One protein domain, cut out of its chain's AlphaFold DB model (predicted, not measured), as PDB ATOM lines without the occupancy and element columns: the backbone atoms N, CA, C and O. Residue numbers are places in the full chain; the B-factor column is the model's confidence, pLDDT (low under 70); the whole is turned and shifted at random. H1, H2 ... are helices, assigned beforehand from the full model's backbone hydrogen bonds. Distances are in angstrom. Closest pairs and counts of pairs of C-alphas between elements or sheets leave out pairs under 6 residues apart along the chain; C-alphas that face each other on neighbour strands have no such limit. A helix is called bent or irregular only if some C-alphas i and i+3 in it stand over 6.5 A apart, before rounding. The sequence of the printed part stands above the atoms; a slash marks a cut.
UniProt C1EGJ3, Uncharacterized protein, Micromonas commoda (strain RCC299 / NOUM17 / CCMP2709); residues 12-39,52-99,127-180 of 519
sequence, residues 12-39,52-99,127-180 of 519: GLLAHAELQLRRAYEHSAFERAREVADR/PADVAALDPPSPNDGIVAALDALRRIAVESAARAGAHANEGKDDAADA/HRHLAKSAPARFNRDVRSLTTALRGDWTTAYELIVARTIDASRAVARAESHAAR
ATOM      1  N   GLY A  12     198.928 218.227 201.778       92.94
ATOM      2  CA  GLY A  12     200.301 217.724 201.888       92.94
ATOM      3  C   GLY A  12     201.050 218.213 203.136       92.94
ATOM      4  O   GLY A  12     201.913 217.501 203.651       92.94
ATOM      5  N   LEU A  13     200.717 219.401 203.661       92.56
ATOM      6  CA  LEU A  13     201.283 219.904 204.916       92.56
ATOM      7  C   LEU A  13     200.709 219.145 206.119       92.56
ATOM      8  O   LEU A  13     201.462 218.819 207.036       92.56
ATOM      9  N   LEU A  14     199.407 218.848 206.104       94.62
ATOM     10  CA  LEU A  14     198.729 218.085 207.155       94.62
ATOM     11  C   LEU A  14     199.231 216.636 207.201       94.62
ATOM     12  O   LEU A  14     199.659 216.179 208.259       94.62
ATOM     13  N   ALA A  15     199.299 215.963 206.050       95.50
ATOM     14  CA  ALA A  15     199.831 214.604 205.943       95.50
ATOM     15  C   ALA A  15     201.298 214.524 206.400       95.50
ATOM     16  O   ALA A  15     201.704 213.594 207.103       95.50
ATOM     17  N   HIS A  16     202.111 215.529 206.051       95.44
ATOM     18  CA  HIS A  16     203.485 215.611 206.539       95.44
ATOM     19  C   HIS A  16     203.546 215.796 208.061       95.44
ATOM     20  O   HIS A  16     204.347 215.133 208.720       95.44
ATOM     21  N   ALA A  17     202.717 216.681 208.622       96.94
ATOM     22  CA  ALA A  17     202.656 216.931 210.058       96.94
ATOM     23  C   ALA A  17     202.257 215.671 210.841       96.94
ATOM     24  O   ALA A  17     202.932 215.321 211.809       96.94
ATOM     25  N   GLU A  18     201.230 214.955 210.380       97.62
ATOM     26  CA  GLU A  18     200.788 213.691 210.977       97.62
ATOM     27  C   GLU A  18     201.918 212.656 210.998       97.62
ATOM     28  O   GLU A  18     202.249 212.106 212.051       97.62
ATOM     29  N   LEU A  19     202.583 212.450 209.853       97.38
ATOM     30  CA  LEU A  19     203.698 211.512 209.739       97.38
ATOM     31  C   LEU A  19     204.855 211.862 210.690       97.38
ATOM     32  O   LEU A  19     205.480 210.968 211.263       97.38
ATOM     33  N   GLN A  20     205.168 213.151 210.854       97.12
ATOM     34  CA  GLN A  20     206.235 213.590 211.755       97.12
ATOM     35  C   GLN A  20     205.893 213.340 213.226       97.12
ATOM     36  O   GLN A  20     206.744 212.818 213.951       97.12
ATOM     37  N   LEU A  21     204.669 213.663 213.655       96.62
ATOM     38  CA  LEU A  21     204.223 213.425 215.029       96.62
ATOM     39  C   LEU A  21     204.164 211.929 215.344       96.62
ATOM     40  O   LEU A  21     204.662 211.515 216.389       96.62
ATOM     41  N   ARG A  22     203.668 211.108 214.410       97.62
ATOM     42  CA  ARG A  22     203.643 209.645 214.543       97.62
ATOM     43  C   ARG A  22     205.038 209.065 214.751       97.62
ATOM     44  O   ARG A  22     205.281 208.381 215.737       97.62
ATOM     45  N   ARG A  23     205.993 209.430 213.890       97.12
ATOM     46  CA  ARG A  23     207.391 208.985 214.023       97.12
ATOM     47  C   ARG A  23     208.046 209.465 215.317       97.12
ATOM     48  O   ARG A  23     208.935 208.800 215.837       97.12
ATOM     49  N   ALA A  24     207.687 210.653 215.804       95.00
ATOM     50  CA  ALA A  24     208.203 211.172 217.068       95.00
ATOM     51  C   ALA A  24     207.639 210.408 218.279       95.00
ATOM     52  O   ALA A  24     208.398 210.088 219.193       95.00
ATOM     53  N   TYR A  25     206.347 210.077 218.250       96.62
ATOM     54  CA  TYR A  25     205.689 209.230 219.244       96.62
ATOM     55  C   TYR A  25     206.306 207.827 219.287       96.62
ATOM     56  O   TYR A  25     206.779 207.402 220.333       96.62
ATOM     57  N   GLU A  26     206.398 207.147 218.142       95.88
ATOM     58  CA  GLU A  26     206.972 205.796 218.053       95.88
ATOM     59  C   GLU A  26     208.424 205.760 218.548       95.88
ATOM     60  O   GLU A  26     208.817 204.857 219.284       95.88
ATOM     61  N   HIS A  27     209.225 206.767 218.183       93.19
ATOM     62  CA  HIS A  27     210.612 206.851 218.631       93.19
ATOM     63  C   HIS A  27     210.725 207.031 220.146       93.19
ATOM     64  O   HIS A  27     211.524 206.348 220.778       93.19
ATOM     65  N   SER A  28     209.946 207.943 220.733       93.12
ATOM     66  CA  SER A  28     210.004 208.193 222.178       93.12
ATOM     67  C   SER A  28     209.445 207.032 222.998       93.12
ATOM     68  O   SER A  28     210.026 206.713 224.032       93.12
ATOM     69  N   ALA A  29     208.402 206.350 222.509       93.50
ATOM     70  CA  ALA A  29     207.900 205.110 223.100       93.50
ATOM     71  C   ALA A  29     209.000 204.045 223.152       93.50
ATOM     72  O   ALA A  29     209.286 203.491 224.209       93.50
ATOM     73  N   PHE A  30     209.666 203.813 222.016       91.31
ATOM     74  CA  PHE A  30     210.735 202.825 221.900       91.31
ATOM     75  C   PHE A  30     211.921 203.128 222.825       91.31
ATOM     76  O   PHE A  30     212.394 202.239 223.534       91.31
ATOM     77  N   GLU A  31     212.396 204.378 222.853       85.94
ATOM     78  CA  GLU A  31     213.488 204.775 223.752       85.94
ATOM     79  C   GLU A  31     213.089 204.589 225.223       85.94
ATOM     80  O   GLU A  31     213.872 204.047 226.003       85.94
ATOM     81  N   ARG A  32     211.851 204.946 225.598       89.62
ATOM     82  CA  ARG A  32     211.378 204.757 226.972       89.62
ATOM     83  C   ARG A  32     211.227 203.284 227.343       89.62
ATOM     84  O   ARG A  32     211.614 202.905 228.444       89.62
ATOM     85  N   ALA A  33     210.720 202.447 226.442       87.94
ATOM     86  CA  ALA A  33     210.626 201.004 226.655       87.94
ATOM     87  C   ALA A  33     212.005 200.395 226.945       87.94
ATOM     88  O   ALA A  33     212.152 199.599 227.873       87.94
ATOM     89  N   ARG A  34     213.036 200.834 226.206       83.62
ATOM     90  CA  ARG A  34     214.429 200.436 226.445       83.62
ATOM     91  C   ARG A  34     214.905 200.852 227.840       83.62
ATOM     92  O   ARG A  34     215.478 200.037 228.554       83.62
ATOM     93  N   GLU A  35     214.620 202.084 228.264       80.75
ATOM     94  CA  GLU A  35     214.961 202.568 229.614       80.75
ATOM     95  C   GLU A  35     214.246 201.807 230.742       80.75
ATOM     96  O   GLU A  35     214.827 201.592 231.808       80.75
ATOM     97  N   VAL A  36     212.979 201.429 230.545       82.06
ATOM     98  CA  VAL A  36     212.211 200.623 231.509       82.06
ATOM     99  C   VAL A  36     212.809 199.220 231.612       82.06
ATOM    100  O   VAL A  36     213.119 198.773 232.716       82.06
ATOM    101  N   ALA A  37     213.064 198.561 230.477       78.81
ATOM    102  CA  ALA A  37     213.677 197.235 230.447       78.81
ATOM    103  C   ALA A  37     215.041 197.219 231.164       78.81
ATOM    104  O   ALA A  37     215.287 196.356 232.012       78.81
ATOM    105  N   ASP A  38     215.880 198.228 230.915       66.69
ATOM    106  CA  ASP A  38     217.191 198.374 231.553       66.69
ATOM    107  C   ASP A  38     217.105 198.519 233.084       66.69
ATOM    108  O   ASP A  38     217.987 198.034 233.794       66.69
ATOM    109  N   ARG A  39     216.059 199.170 233.618       68.06
ATOM    110  CA  ARG A  39     215.842 199.277 235.074       68.06
ATOM    111  C   ARG A  39     215.503 197.927 235.703       68.06
ATOM    112  O   ARG A  39     215.929 197.658 236.820       68.06
ATOM    113  N   PRO A  52     201.744 204.964 234.792       87.69
ATOM    114  CA  PRO A  52     200.935 204.677 233.601       87.69
ATOM    115  C   PRO A  52     201.666 204.929 232.272       87.69
ATOM    116  O   PRO A  52     201.426 204.231 231.290       87.69
ATOM    117  N   ALA A  53     202.583 205.902 232.248       88.31
ATOM    118  CA  ALA A  53     203.421 206.198 231.092       88.31
ATOM    119  C   ALA A  53     204.480 205.114 230.822       88.31
ATOM    120  O   ALA A  53     204.749 204.823 229.661       88.31
ATOM    121  N   ASP A  54     205.069 204.503 231.853       89.56
ATOM    122  CA  ASP A  54     206.080 203.447 231.690       89.56
ATOM    123  C   ASP A  54     205.435 202.157 231.178       89.56
ATOM    124  O   ASP A  54     205.936 201.553 230.230       89.56
ATOM    125  N   VAL A  55     204.260 201.809 231.714       89.12
ATOM    126  CA  VAL A  55     203.440 200.697 231.206       89.12
ATOM    127  C   VAL A  55     203.069 200.927 229.740       89.12
ATOM    128  O   VAL A  55     203.246 200.042 228.907       89.12
ATOM    129  N   ALA A  56     202.621 202.139 229.402       90.62
ATOM    130  CA  ALA A  56     202.278 202.488 228.030       90.62
ATOM    131  C   ALA A  56     203.491 202.533 227.090       90.62
ATOM    132  O   ALA A  56     203.309 202.415 225.890       90.62
ATOM    133  N   ALA A  57     204.721 202.714 227.573       91.75
ATOM    134  CA  ALA A  57     205.892 202.659 226.700       91.75
ATOM    135  C   ALA A  57     206.179 201.228 226.219       91.75
ATOM    136  O   ALA A  57     206.602 201.041 225.079       91.75
ATOM    137  N   LEU A  58     205.950 200.228 227.079       91.12
ATOM    138  CA  LEU A  58     206.180 198.810 226.774       91.12
ATOM    139  C   LEU A  58     205.155 198.242 225.782       91.12
ATOM    140  O   LEU A  58     205.502 197.372 224.985       91.12
ATOM    141  N   ASP A  59     203.923 198.752 225.819       92.62
ATOM    142  CA  ASP A  59     202.852 198.431 224.871       92.62
ATOM    143  C   ASP A  59     202.161 199.732 224.408       92.62
ATOM    144  O   ASP A  59     201.141 200.138 224.978       92.62
ATOM    145  N   PRO A  60     202.752 200.460 223.436       91.69
ATOM    146  CA  PRO A  60     202.298 201.793 223.047       91.69
ATOM    147  C   PRO A  60     200.900 201.776 222.420       91.69
ATOM    148  O   PRO A  60     200.717 201.192 221.348       91.69
ATOM    149  N   PRO A  61     199.920 202.498 223.005       94.06
ATOM    150  CA  PRO A  61     198.589 202.618 222.424       94.06
ATOM    151  C   PRO A  61     198.618 203.260 221.035       94.06
ATOM    152  O   PRO A  61     199.547 203.997 220.685       94.06
ATOM    153  N   SER A  62     197.556 203.038 220.255       95.44
ATOM    154  CA  SER A  62     197.393 203.700 218.957       95.44
ATOM    155  C   SER A  62     197.386 205.227 219.120       95.44
ATOM    156  O   SER A  62     196.556 205.751 219.866       95.44
ATOM    157  N   PRO A  63     198.251 205.971 218.404       95.88
ATOM    158  CA  PRO A  63     198.340 207.420 218.558       95.88
ATOM    159  C   PRO A  63     197.349 208.192 217.673       95.88
ATOM    160  O   PRO A  63     197.361 209.420 217.695       95.88
ATOM    161  N   ASN A  64     196.531 207.509 216.860       95.50
ATOM    162  CA  ASN A  64     195.745 208.126 215.782       95.50
ATOM    163  C   ASN A  64     194.855 209.272 216.280       95.50
ATOM    164  O   ASN A  64     195.016 210.409 215.838       95.50
ATOM    165  N   ASP A  65     193.970 208.987 217.234       95.06
ATOM    166  CA  ASP A  65     192.994 209.963 217.732       95.06
ATOM    167  C   ASP A  65     193.683 211.146 218.424       95.06
ATOM    168  O   ASP A  65     193.284 212.301 218.261       95.06
ATOM    169  N   GLY A  66     194.761 210.866 219.162       96.12
ATOM    170  CA  GLY A  66     195.570 211.880 219.832       96.12
ATOM    171  C   GLY A  66     196.291 212.808 218.861       96.12
ATOM    172  O   GLY A  66     196.287 214.025 219.050       96.12
ATOM    173  N   ILE A  67     196.878 212.259 217.793       97.25
ATOM    174  CA  ILE A  67     197.551 213.048 216.756       97.25
ATOM    175  C   ILE A  67     196.543 213.933 216.023       97.25
ATOM    176  O   ILE A  67     196.808 215.123 215.858       97.25
ATOM    177  N   VAL A  68     195.386 213.393 215.628       96.38
ATOM    178  CA  VAL A  68     194.328 214.177 214.968       96.38
ATOM    179  C   VAL A  68     193.885 215.332 215.869       96.38
ATOM    180  O   VAL A  68     193.915 216.490 215.447       96.38
ATOM    181  N   ALA A  69     193.589 215.052 217.141       95.69
ATOM    182  CA  ALA A  69     193.191 216.077 218.104       95.69
ATOM    183  C   ALA A  69     194.270 217.158 218.303       95.69
ATOM    184  O   ALA A  69     193.953 218.352 218.370       95.69
ATOM    185  N   ALA A  70     195.547 216.765 218.370       95.88
ATOM    186  CA  ALA A  70     196.664 217.695 218.499       95.88
ATOM    187  C   ALA A  70     196.816 218.587 217.257       95.88
ATOM    188  O   ALA A  70     196.978 219.802 217.391       95.88
ATOM    189  N   LEU A  71     196.726 218.017 216.052       96.50
ATOM    190  CA  LEU A  71     196.810 218.772 214.800       96.50
ATOM    191  C   LEU A  71     195.655 219.769 214.667       96.50
ATOM    192  O   LEU A  71     195.899 220.930 214.336       96.50
ATOM    193  N   ASP A  72     194.428 219.369 214.994       94.94
ATOM    194  CA  ASP A  72     193.273 220.269 214.964       94.94
ATOM    195  C   ASP A  72     193.403 221.417 215.967       94.94
ATOM    196  O   ASP A  72     193.096 222.570 215.649       94.94
ATOM    197  N   ALA A  73     193.919 221.140 217.167       94.75
ATOM    198  CA  ALA A  73     194.217 222.185 218.138       94.75
ATOM    199  C   ALA A  73     195.277 223.167 217.607       94.75
ATOM    200  O   ALA A  73     195.074 224.381 217.677       94.75
ATOM    201  N   LEU A  74     196.371 222.673 217.016       94.56
ATOM    202  CA  LEU A  74     197.410 223.522 216.419       94.56
ATOM    203  C   LEU A  74     196.878 224.369 215.257       94.56
ATOM    204  O   LEU A  74     197.247 225.540 215.138       94.56
ATOM    205  N   ARG A  75     195.992 223.812 214.422       94.75
ATOM    206  CA  ARG A  75     195.322 224.548 213.340       94.75
ATOM    207  C   ARG A  75     194.504 225.711 213.893       94.75
ATOM    208  O   ARG A  75     194.707 226.842 213.452       94.75
ATOM    209  N   ARG A  76     193.653 225.464 214.899       92.81
ATOM    210  CA  ARG A  76     192.859 226.516 215.565       92.81
ATOM    211  C   ARG A  76     193.750 227.617 216.134       92.81
ATOM    212  O   ARG A  76     193.591 228.784 215.779       92.81
ATOM    213  N   ILE A  77     194.767 227.233 216.907       90.62
ATOM    214  CA  ILE A  77     195.727 228.165 217.513       90.62
ATOM    215  C   ILE A  77     196.408 229.019 216.430       90.62
ATOM    216  O   ILE A  77     196.609 230.224 216.618       90.62
ATOM    217  N   ALA A  78     196.790 228.421 215.297       91.62
ATOM    218  CA  ALA A  78     197.426 229.112 214.180       91.62
ATOM    219  C   ALA A  78     196.499 230.109 213.471       91.62
ATOM    220  O   ALA A  78     196.938 231.228 213.194       91.62
ATOM    221  N   VAL A  79     195.236 229.745 213.234       91.69
ATOM    222  CA  VAL A  79     194.224 230.634 212.641       91.69
ATOM    223  C   VAL A  79     193.944 231.828 213.552       91.69
ATOM    224  O   VAL A  79     194.061 232.970 213.112       91.69
ATOM    225  N   GLU A  80     193.681 231.591 214.838       89.25
ATOM    226  CA  GLU A  80     193.414 232.653 215.822       89.25
ATOM    227  C   GLU A  80     194.582 233.639 215.946       89.25
ATOM    228  O   GLU A  80     194.406 234.850 216.090       89.25
ATOM    229  N   SER A  81     195.814 233.135 215.878       86.38
ATOM    230  CA  SER A  81     197.007 233.977 215.973       86.38
ATOM    231  C   SER A  81     197.240 234.801 214.707       86.38
ATOM    232  O   SER A  81     197.644 235.959 214.806       86.38
ATOM    233  N   ALA A  82     196.949 234.241 213.531       86.75
ATOM    234  CA  ALA A  82     196.986 234.986 212.276       86.75
ATOM    235  C   ALA A  82     195.899 236.077 212.239       86.75
ATOM    236  O   ALA A  82     196.186 237.202 211.832       86.75
ATOM    237  N   ALA A  83     194.692 235.779 212.736       85.31
ATOM    238  CA  ALA A  83     193.598 236.742 212.843       85.31
ATOM    239  C   ALA A  83     193.959 237.920 213.767       85.31
ATOM    240  O   ALA A  83     193.847 239.076 213.358       85.31
ATOM    241  N   ARG A  84     194.497 237.646 214.968       83.31
ATOM    242  CA  ARG A  84     194.977 238.690 215.899       83.31
ATOM    243  C   ARG A  84     196.095 239.547 215.304       83.31
ATOM    244  O   ARG A  84     196.086 240.767 215.442       83.31
ATOM    245  N   ALA A  85     197.046 238.928 214.604       79.75
ATOM    246  CA  ALA A  85     198.118 239.659 213.930       79.75
ATOM    247  C   ALA A  85     197.597 240.545 212.781       79.75
ATOM    248  O   ALA A  85     198.184 241.594 212.511       79.75
ATOM    249  N   GLY A  86     196.515 240.130 212.114       74.94
ATOM    250  CA  GLY A  86     195.808 240.923 211.110       74.94
ATOM    251  C   GLY A  86     195.070 242.122 211.709       74.94
ATOM    252  O   GLY A  86     195.204 243.223 211.181       74.94
ATOM    253  N   ALA A  87     194.376 241.931 212.836       72.50
ATOM    254  CA  ALA A  87     193.669 242.998 213.551       72.50
ATOM    255  C   ALA A  87     194.624 244.118 214.004       72.50
ATOM    256  O   ALA A  87     194.439 245.269 213.621       72.50
ATOM    257  N   HIS A  88     195.729 243.772 214.674       65.81
ATOM    258  CA  HIS A  88     196.740 244.756 215.093       65.81
ATOM    259  C   HIS A  88     197.448 245.457 213.923       65.81
ATOM    260  O   HIS A  88     197.899 246.596 214.046       65.81
ATOM    261  N   ALA A  89     197.575 244.791 212.770       64.94
ATOM    262  CA  ALA A  89     198.130 245.413 211.570       64.94
ATOM    263  C   ALA A  89     197.151 246.392 210.899       64.94
ATOM    264  O   ALA A  89     197.612 247.287 210.190       64.94
ATOM    265  N   ASN A  90     195.840 246.220 211.097       59.97
ATOM    266  CA  ASN A  90     194.817 247.164 210.650       59.97
ATOM    267  C   ASN A  90     194.716 248.362 211.600       59.97
ATOM    268  O   ASN A  90     194.778 249.484 211.118       59.97
ATOM    269  N   GLU A  91     194.719 248.142 212.918       59.28
ATOM    270  CA  GLU A  91     194.735 249.224 213.922       59.28
ATOM    271  C   GLU A  91     195.927 250.174 213.711       59.28
ATOM    272  O   GLU A  91     195.755 251.380 213.570       59.28
ATOM    273  N   GLY A  92     197.142 249.636 213.529       54.47
ATOM    274  CA  GLY A  92     198.323 250.463 213.252       54.47
ATOM    275  C   GLY A  92     198.333 251.131 211.865       54.47
ATOM    276  O   GLY A  92     199.071 252.096 211.651       54.47
ATOM    277  N   LYS A  93     197.541 250.634 210.904       55.53
ATOM    278  CA  LYS A  93     197.337 251.291 209.602       55.53
ATOM    279  C   LYS A  93     196.300 252.398 209.693       55.53
ATOM    280  O   LYS A  93     196.494 253.408 209.021       55.53
ATOM    281  N   ASP A  94     195.266 252.223 210.503       56.19
ATOM    282  CA  ASP A  94     194.247 253.234 210.758       56.19
ATOM    283  C   ASP A  94     194.857 254.400 211.545       56.19
ATOM    284  O   ASP A  94     194.732 255.537 211.103       56.19
ATOM    285  N   ASP A  95     195.686 254.136 212.559       55.12
ATOM    286  CA  ASP A  95     196.455 255.168 213.276       55.12
ATOM    287  C   ASP A  95     197.437 255.916 212.358       55.12
ATOM    288  O   ASP A  95     197.568 257.143 212.405       55.12
ATOM    289  N   ALA A  96     198.127 255.191 211.469       53.59
ATOM    290  CA  ALA A  96     199.033 255.794 210.495       53.59
ATOM    291  C   ALA A  96     198.283 256.580 209.405       53.59
ATOM    292  O   ALA A  96     198.777 257.612 208.944       53.59
ATOM    293  N   ALA A  97     197.106 256.118 208.978       57.47
ATOM    294  CA  ALA A  97     196.246 256.801 208.019       57.47
ATOM    295  C   ALA A  97     195.604 258.053 208.632       57.47
ATOM    296  O   ALA A  97     195.505 259.070 207.942       57.47
ATOM    297  N   ASP A  98     195.256 258.016 209.917       56.38
ATOM    298  CA  ASP A  98     194.698 259.143 210.659       56.38
ATOM    299  C   ASP A  98     195.779 260.194 210.968       56.38
ATOM    300  O   ASP A  98     195.585 261.389 210.732       56.38
ATOM    301  N   ALA A  99     197.001 259.764 211.306       56.50
ATOM    302  CA  ALA A  99     198.175 260.641 211.383       56.50
ATOM    303  C   ALA A  99     198.525 261.286 210.026       56.50
ATOM    304  O   ALA A  99     198.929 262.452 209.958       56.50
ATOM    305  N   HIS A 127     208.432 238.161 202.531       40.69
ATOM    306  CA  HIS A 127     209.005 237.279 203.560       40.69
ATOM    307  C   HIS A 127     208.475 237.586 204.972       40.69
ATOM    308  O   HIS A 127     208.220 236.662 205.742       40.69
ATOM    309  N   ARG A 128     208.243 238.865 205.303       47.50
ATOM    310  CA  ARG A 128     207.617 239.272 206.577       47.50
ATOM    311  C   ARG A 128     206.133 238.896 206.671       47.50
ATOM    312  O   ARG A 128     205.679 238.576 207.765       47.50
ATOM    313  N   HIS A 129     205.394 238.918 205.559       48.59
ATOM    314  CA  HIS A 129     203.992 238.478 205.509       48.59
ATOM    315  C   HIS A 129     203.847 236.950 205.589       48.59
ATOM    316  O   HIS A 129     202.958 236.461 206.281       48.59
ATOM    317  N   LEU A 130     204.752 236.192 204.956       50.06
ATOM    318  CA  LEU A 130     204.773 234.724 205.016       50.06
ATOM    319  C   LEU A 130     205.068 234.192 206.425       50.06
ATOM    320  O   LEU A 130     204.493 233.187 206.818       50.06
ATOM    321  N   ALA A 131     205.896 234.882 207.215       55.97
ATOM    322  CA  ALA A 131     206.193 234.499 208.601       55.97
ATOM    323  C   ALA A 131     205.004 234.664 209.575       55.97
ATOM    324  O   ALA A 131     205.092 234.228 210.722       55.97
ATOM    325  N   LYS A 132     203.909 235.302 209.136       67.12
ATOM    326  CA  LYS A 132     202.722 235.606 209.951       67.12
ATOM    327  C   LYS A 132     201.455 234.866 209.502       67.12
ATOM    328  O   LYS A 132     200.398 235.089 210.085       67.12
ATOM    329  N   SER A 133     201.528 234.014 208.476       87.25
ATOM    330  CA  SER A 133     200.364 233.246 208.015       87.25
ATOM    331  C   SER A 133     200.064 232.064 208.945       87.25
ATOM    332  O   SER A 133     200.969 231.512 209.581       87.25
ATOM    333  N   ALA A 134     198.797 231.640 208.998       89.81
ATOM    334  CA  ALA A 134     198.394 230.475 209.785       89.81
ATOM    335  C   ALA A 134     199.174 229.198 209.386       89.81
ATOM    336  O   ALA A 134     199.717 228.553 210.282       89.81
ATOM    337  N   PRO A 135     199.379 228.866 208.090       93.44
ATOM    338  CA  PRO A 135     200.168 227.688 207.705       93.44
ATOM    339  C   PRO A 135     201.634 227.744 208.140       93.44
ATOM    340  O   PRO A 135     202.201 226.727 208.538       93.44
ATOM    341  N   ALA A 136     202.258 228.928 208.104       89.50
ATOM    342  CA  ALA A 136     203.643 229.085 208.539       89.50
ATOM    343  C   ALA A 136     203.790 228.880 210.050       89.50
ATOM    344  O   ALA A 136     204.714 228.188 210.486       89.50
ATOM    345  N   ARG A 137     202.861 229.433 210.844       90.62
ATOM    346  CA  ARG A 137     202.831 229.215 212.294       90.62
ATOM    347  C   ARG A 137     202.536 227.759 212.640       90.62
ATOM    348  O   ARG A 137     203.280 227.183 213.422       90.62
ATOM    349  N   PHE A 138     201.540 227.147 212.002       94.31
ATOM    350  CA  PHE A 138     201.231 225.727 212.177       94.31
ATOM    351  C   PHE A 138     202.451 224.841 211.907       94.31
ATOM    352  O   PHE A 138     202.837 224.049 212.759       94.31
ATOM    353  N   ASN A 139     203.129 225.025 210.771       93.81
ATOM    354  CA  ASN A 139     204.327 224.252 210.437       93.81
ATOM    355  C   ASN A 139     205.465 224.460 211.453       93.81
ATOM    356  O   ASN A 139     206.182 223.518 211.788       93.81
ATOM    357  N   ARG A 140     205.649 225.684 211.963       91.31
ATOM    358  CA  ARG A 140     206.623 225.968 213.027       91.31
ATOM    359  C   ARG A 140     206.270 225.219 214.313       91.31
ATOM    360  O   ARG A 140     207.137 224.545 214.861       91.31
ATOM    361  N   ASP A 141     205.022 225.312 214.757       92.31
ATOM    362  CA  ASP A 141     204.567 224.716 216.014       92.31
ATOM    363  C   ASP A 141     204.602 223.174 215.927       92.31
ATOM    364  O   ASP A 141     205.097 222.522 216.844       92.31
ATOM    365  N   VAL A 142     204.227 222.590 214.778       94.38
ATOM    366  CA  VAL A 142     204.393 221.152 214.481       94.38
ATOM    367  C   VAL A 142     205.858 220.725 214.560       94.38
ATOM    368  O   VAL A 142     206.154 219.679 215.134       94.38
ATOM    369  N   ARG A 143     206.799 221.502 214.003       92.12
ATOM    370  CA  ARG A 143     208.236 221.175 214.074       92.12
ATOM    371  C   ARG A 143     208.754 221.207 215.507       92.12
ATOM    372  O   ARG A 143     209.421 220.257 215.912       92.12
ATOM    373  N   SER A 144     208.428 222.258 216.260       88.50
ATOM    374  CA  SER A 144     208.782 222.379 217.678       88.50
ATOM    375  C   SER A 144     208.251 221.188 218.470       88.50
ATOM    376  O   SER A 144     209.013 220.515 219.164       88.50
ATOM    377  N   LEU A 145     206.967 220.873 218.288       92.38
ATOM    378  CA  LEU A 145     206.316 219.759 218.953       92.38
ATOM    379  C   LEU A 145     206.951 218.419 218.564       92.38
ATOM    380  O   LEU A 145     207.342 217.661 219.439       92.38
ATOM    381  N   THR A 146     207.160 218.156 217.273       93.56
ATOM    382  CA  THR A 146     207.824 216.934 216.779       93.56
ATOM    383  C   THR A 146     209.187 216.730 217.439       93.56
ATOM    384  O   THR A 146     209.523 215.619 217.848       93.56
ATOM    385  N   THR A 147     209.999 217.788 217.533       87.06
ATOM    386  CA  THR A 147     211.312 217.715 218.183       87.06
ATOM    387  C   THR A 147     211.194 217.399 219.670       87.06
ATOM    388  O   THR A 147     211.981 216.589 220.158       87.06
ATOM    389  N   ALA A 148     210.229 217.994 220.371       85.88
ATOM    390  CA  ALA A 148     210.010 217.740 221.789       85.88
ATOM    391  C   ALA A 148     209.492 216.324 222.054       85.88
ATOM    392  O   ALA A 148     210.114 215.607 222.827       85.88
ATOM    393  N   LEU A 149     208.439 215.887 221.354       91.94
ATOM    394  CA  LEU A 149     207.869 214.544 221.529       91.94
ATOM    395  C   LEU A 149     208.911 213.461 221.269       91.94
ATOM    396  O   LEU A 149     208.983 212.494 222.008       91.94
ATOM    397  N   ARG A 150     209.774 213.645 220.262       89.94
ATOM    398  CA  ARG A 150     210.845 212.689 219.961       89.94
ATOM    399  C   ARG A 150     211.830 212.522 221.126       89.94
ATOM    400  O   ARG A 150     212.455 211.476 221.224       89.94
ATOM    401  N   GLY A 151     212.022 213.550 221.952       83.75
ATOM    402  CA  GLY A 151     212.977 213.539 223.062       83.75
ATOM    403  C   GLY A 151     212.357 213.371 224.449       83.75
ATOM    404  O   GLY A 151     213.115 213.305 225.411       83.75
ATOM    405  N   ASP A 152     211.029 213.343 224.566       88.31
ATOM    406  CA  ASP A 152     210.315 213.290 225.843       88.31
ATOM    407  C   ASP A 152     209.023 212.474 225.708       88.31
ATOM    408  O   ASP A 152     207.977 212.975 225.276       88.31
ATOM    409  N   TRP A 153     209.106 211.205 226.117       93.00
ATOM    410  CA  TRP A 153     207.960 210.303 226.149       93.00
ATOM    411  C   TRP A 153     206.842 210.802 227.063       93.00
ATOM    412  O   TRP A 153     205.676 210.613 226.741       93.00
ATOM    413  N   THR A 154     207.159 211.479 228.168       91.81
ATOM    414  CA  THR A 154     206.133 211.947 229.110       91.81
ATOM    415  C   THR A 154     205.228 212.966 228.432       91.81
ATOM    416  O   THR A 154     204.008 212.823 228.454       91.81
ATOM    417  N   THR A 155     205.808 213.950 227.739       92.19
ATOM    418  CA  THR A 155     205.021 214.907 226.950       92.19
ATOM    419  C   THR A 155     204.284 214.219 225.794       92.19
ATOM    420  O   THR A 155     203.147 214.594 225.505       92.19
ATOM    421  N   ALA A 156     204.875 213.200 225.156       94.88
ATOM    422  CA  ALA A 156     204.196 212.423 224.115       94.88
ATOM    423  C   ALA A 156     202.962 211.682 224.645       94.88
ATOM    424  O   ALA A 156     201.878 211.816 224.077       94.88
ATOM    425  N   TYR A 157     203.105 210.976 225.760       95.94
ATOM    426  CA  TYR A 157     202.039 210.254 226.436       95.94
ATOM    427  C   TYR A 157     200.937 211.197 226.935       95.94
ATOM    428  O   TYR A 157     199.767 210.984 226.627       95.94
ATOM    429  N   GLU A 158     201.290 212.271 227.645       95.50
ATOM    430  CA  GLU A 158     200.327 213.238 228.187       95.50
ATOM    431  C   GLU A 158     199.509 213.941 227.097       95.50
ATOM    432  O   GLU A 158     198.328 214.213 227.304       95.50
ATOM    433  N   LEU A 159     200.110 214.231 225.936       96.25
ATOM    434  CA  LEU A 159     199.427 214.892 224.823       96.25
ATOM    435  C   LEU A 159     198.597 213.918 223.979       96.25
ATOM    436  O   LEU A 159     197.439 214.198 223.676       96.25
ATOM    437  N   ILE A 160     199.207 212.812 223.542       96.44
ATOM    438  CA  ILE A 160     198.637 211.932 222.511       96.44
ATOM    439  C   ILE A 160     197.749 210.855 223.137       96.44
ATOM    440  O   ILE A 160     196.692 210.548 222.594       96.44
ATOM    441  N   VAL A 161     198.150 210.290 224.277       95.94
ATOM    442  CA  VAL A 161     197.483 209.124 224.871       95.94
ATOM    443  C   VAL A 161     196.561 209.546 226.011       95.94
ATOM    444  O   VAL A 161     195.344 209.401 225.919       95.94
ATOM    445  N   ALA A 162     197.125 210.108 227.081       95.31
ATOM    446  CA  ALA A 162     196.375 210.457 228.285       95.31
ATOM    447  C   ALA A 162     195.540 211.736 228.121       95.31
ATOM    448  O   ALA A 162     194.574 211.934 228.855       95.31
ATOM    449  N   ARG A 163     195.899 212.594 227.154       94.25
ATOM    450  CA  ARG A 163     195.247 213.886 226.870       94.25
ATOM    451  C   ARG A 163     195.094 214.768 228.118       94.25
ATOM    452  O   ARG A 163     194.116 215.497 228.266       94.25
ATOM    453  N   THR A 164     196.067 214.699 229.023       95.81
ATOM    454  CA  THR A 164     196.132 215.500 230.255       95.81
ATOM    455  C   THR A 164     196.717 216.891 230.011       95.81
ATOM    456  O   THR A 164     196.574 217.781 230.852       95.81
ATOM    457  N   ILE A 165     197.349 217.103 228.852       94.44
ATOM    458  CA  ILE A 165     197.790 218.414 228.372       94.44
ATOM    459  C   ILE A 165     197.245 218.677 226.968       94.44
ATOM    460  O   ILE A 165     197.083 217.758 226.167       94.44
ATOM    461  N   ASP A 166     197.002 219.946 226.652       93.12
ATOM    462  CA  ASP A 166     196.639 220.364 225.299       93.12
ATOM    463  C   ASP A 166     197.873 220.693 224.436       93.12
ATOM    464  O   ASP A 166     199.012 220.799 224.912       93.12
ATOM    465  N   ALA A 167     197.637 220.891 223.136       90.50
ATOM    466  CA  ALA A 167     198.687 221.212 222.175       90.50
ATOM    467  C   ALA A 167     199.406 222.539 222.480       90.50
ATOM    468  O   ALA A 167     200.590 222.670 222.176       90.50
ATOM    469  N   SER A 168     198.731 223.515 223.097       88.06
ATOM    470  CA  SER A 168     199.345 224.801 223.444       88.06
ATOM    471  C   SER A 168     200.380 224.637 224.557       88.06
ATOM    472  O   SER A 168     201.504 225.127 224.439       88.06
ATOM    473  N   ARG A 169     200.048 223.851 225.588       91.25
ATOM    474  CA  ARG A 169     200.955 223.514 226.686       91.25
ATOM    475  C   ARG A 169     202.118 222.657 226.202       91.25
ATOM    476  O   ARG A 169     203.254 222.898 226.609       91.25
ATOM    477  N   ALA A 170     201.864 221.702 225.309       90.88
ATOM    478  CA  ALA A 170     202.916 220.880 224.717       90.88
ATOM    479  C   ALA A 170     203.894 221.710 223.860       90.88
ATOM    480  O   ALA A 170     205.108 221.531 223.968       90.88
ATOM    481  N   VAL A 171     203.400 222.675 223.072       88.75
ATOM    482  CA  VAL A 171     204.252 223.620 222.324       88.75
ATOM    483  C   VAL A 171     205.053 224.518 223.268       88.75
ATOM    484  O   VAL A 171     206.254 224.675 223.066       88.75
ATOM    485  N   ALA A 172     204.445 225.050 224.331       88.94
ATOM    486  CA  ALA A 172     205.157 225.873 225.311       88.94
ATOM    487  C   ALA A 172     206.292 225.100 226.014       88.94
ATOM    488  O   ALA A 172     207.396 225.627 226.197       88.94
ATOM    489  N   ARG A 173     206.065 223.820 226.355       89.56
ATOM    490  CA  ARG A 173     207.129 222.925 226.842       89.56
ATOM    491  C   ARG A 173     208.221 222.741 225.790       89.56
ATOM    492  O   ARG A 173     209.398 222.889 226.107       89.56
ATOM    493  N   ALA A 174     207.849 222.478 224.536       87.44
ATOM    494  CA  ALA A 174     208.798 222.309 223.437       87.44
ATOM    495  C   ALA A 174     209.696 223.541 223.234       87.44
ATOM    496  O   ALA A 174     210.915 223.409 223.100       87.44
ATOM    497  N   GLU A 175     209.114 224.740 223.255       87.06
ATOM    498  CA  GLU A 175     209.843 226.007 223.168       87.06
ATOM    499  C   GLU A 175     210.787 226.194 224.363       87.06
ATOM    500  O   GLU A 175     211.952 226.546 224.173       87.06
ATOM    501  N   SER A 176     210.335 225.861 225.574       88.50
ATOM    502  CA  SER A 176     211.164 225.898 226.786       88.50
ATOM    503  C   SER A 176     212.356 224.933 226.695       88.50
ATOM    504  O   SER A 176     213.494 225.315 226.971       88.50
ATOM    505  N   HIS A 177     212.144 223.700 226.219       85.94
ATOM    506  CA  HIS A 177     213.222 222.732 225.980       85.94
ATOM    507  C   HIS A 177     214.199 223.189 224.889       85.94
ATOM    508  O   HIS A 177     215.410 222.945 224.993       85.94
ATOM    509  N   ALA A 178     213.702 223.849 223.840       85.94
ATOM    510  CA  ALA A 178     214.529 224.411 222.780       85.94
ATOM    511  C   ALA A 178     215.393 225.569 223.303       85.94
ATOM    512  O   ALA A 178     216.604 225.572 223.067       85.94
ATOM    513  N   ALA A 179     214.804 226.490 224.072       90.00
ATOM    514  CA  ALA A 179     215.512 227.584 224.730       90.00
ATOM    515  C   ALA A 179     216.585 227.050 225.690       90.00
ATOM    516  O   ALA A 179     217.750 227.437 225.590       90.00
ATOM    517  N   ARG A 180     216.244 226.063 226.529       91.44
ATOM    518  CA  ARG A 180     217.206 225.421 227.436       91.44
ATOM    519  C   ARG A 180     218.333 224.714 226.681       91.44
ATOM    520  O   ARG A 180     219.498 224.798 227.059       91.44
TER     521      ARG A 180
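AT A GLANCE: This is residues 12 to 39, 52 to 99 and 127 to 180 of the 519 residues of an uncharacterized protein of Micromonas commoda (strain RCC299 / NOUM17 / CCMP2709) (UniProt C1EGJ3). One long helix, H3, runs out of a body of crossed helices as an arm, its residues 87 to 99 sticking out free. In the body H1 and H5 run side by side and both cross the first half of H3, with short H6 tucked between H1, H2 and H3, and H7 crossing H5. The printed part has 130 residues with seven named helices, H1 to H7 in chain order, and no named strand; its class is all helix. It is loose, with a radius of gyration of the C-alphas of 17.8 A and spans of 68 by 31 by 25 A, the length owing much to the arm.

HOW THE PARTS SIT: H3, residues 64 to 99, touches H5, residues 134 to 151, with its residues 71 to 82 alone, at a steep tilt of 42 degrees, opposite ways; the closest C-alphas, of Ala 78 and Ala 134, are 4.7 A apart. H1, residues 12 to 39, touches H3 with residues 14 to 22 alone, closest at the C-alphas of Glu 18 and Ile 67, 6.7 A. H1 touches H5 at a shallow tilt of 14 degrees, the same way, with the C-alphas of Ala 24 and Arg 150 closest at 4.2 A. H6, residues 153 to 161, is the hub, touching five helices. It is about perpendicular to H3 at 88 degrees, and the closest C-alphas, of Gly 66 and Ile 160, are 4.1 A apart. H5 and H6 touch only at the corner, closest at the C-alphas of Leu 149 and Ala 156, 5.0 A. H7, residues 167 to 180, touches H5 at a steep tilt of 67 degrees, with the C-alphas of Ala 148 and Ala 174 closest at 5.0 A. H6 and H7 form a helical hairpin and only just touch, with 3 pairs of C-alphas within 8 A, the closest Thr 155 and Ala 170 at 6.7 A. H2, residues 52 to 58, touches H1 about perpendicular at 87 degrees, closest at the C-alphas of Ala 29 and Ala 57, 4.8 A. H4, residues 127 to 130, is close to H5 but not clearly touching, with the C-alphas of Leu 130 and Ala 136 6.7 A apart. Every O i to N i+4 pair is within hydrogen-bond range in H1, H2, H3, H6 and H7, and 13 of 14 are in H5; H4 is too short for one.

IN THESE COORDINATES: H3 is 52.8 A long, from C-alpha 64 at (195.745, 208.126, 215.782) to C-alpha 99 at (198.175, 260.641, 211.383). H1 measures 41.0 A, H5 26.0 A and H7 19.7 A, the last ending at C-alpha 180 (217.206, 225.421, 227.436). H6 is neither bent nor irregular, but only just: C-alphas 158 and 161 are 6.0 A apart.

THE WHOLE: The C-alphas of Asp 38 and Ala 99, the two farthest apart, are 68.2 A from each other. Residues 40 to 51 and 100 to 126 are not printed, with C-alpha gaps of 15.9 A and 26.9 A across the cuts. The links printed whole are tight. Confidence is under 70 in residues 38 to 39, 88 to 99 and 127 to 132.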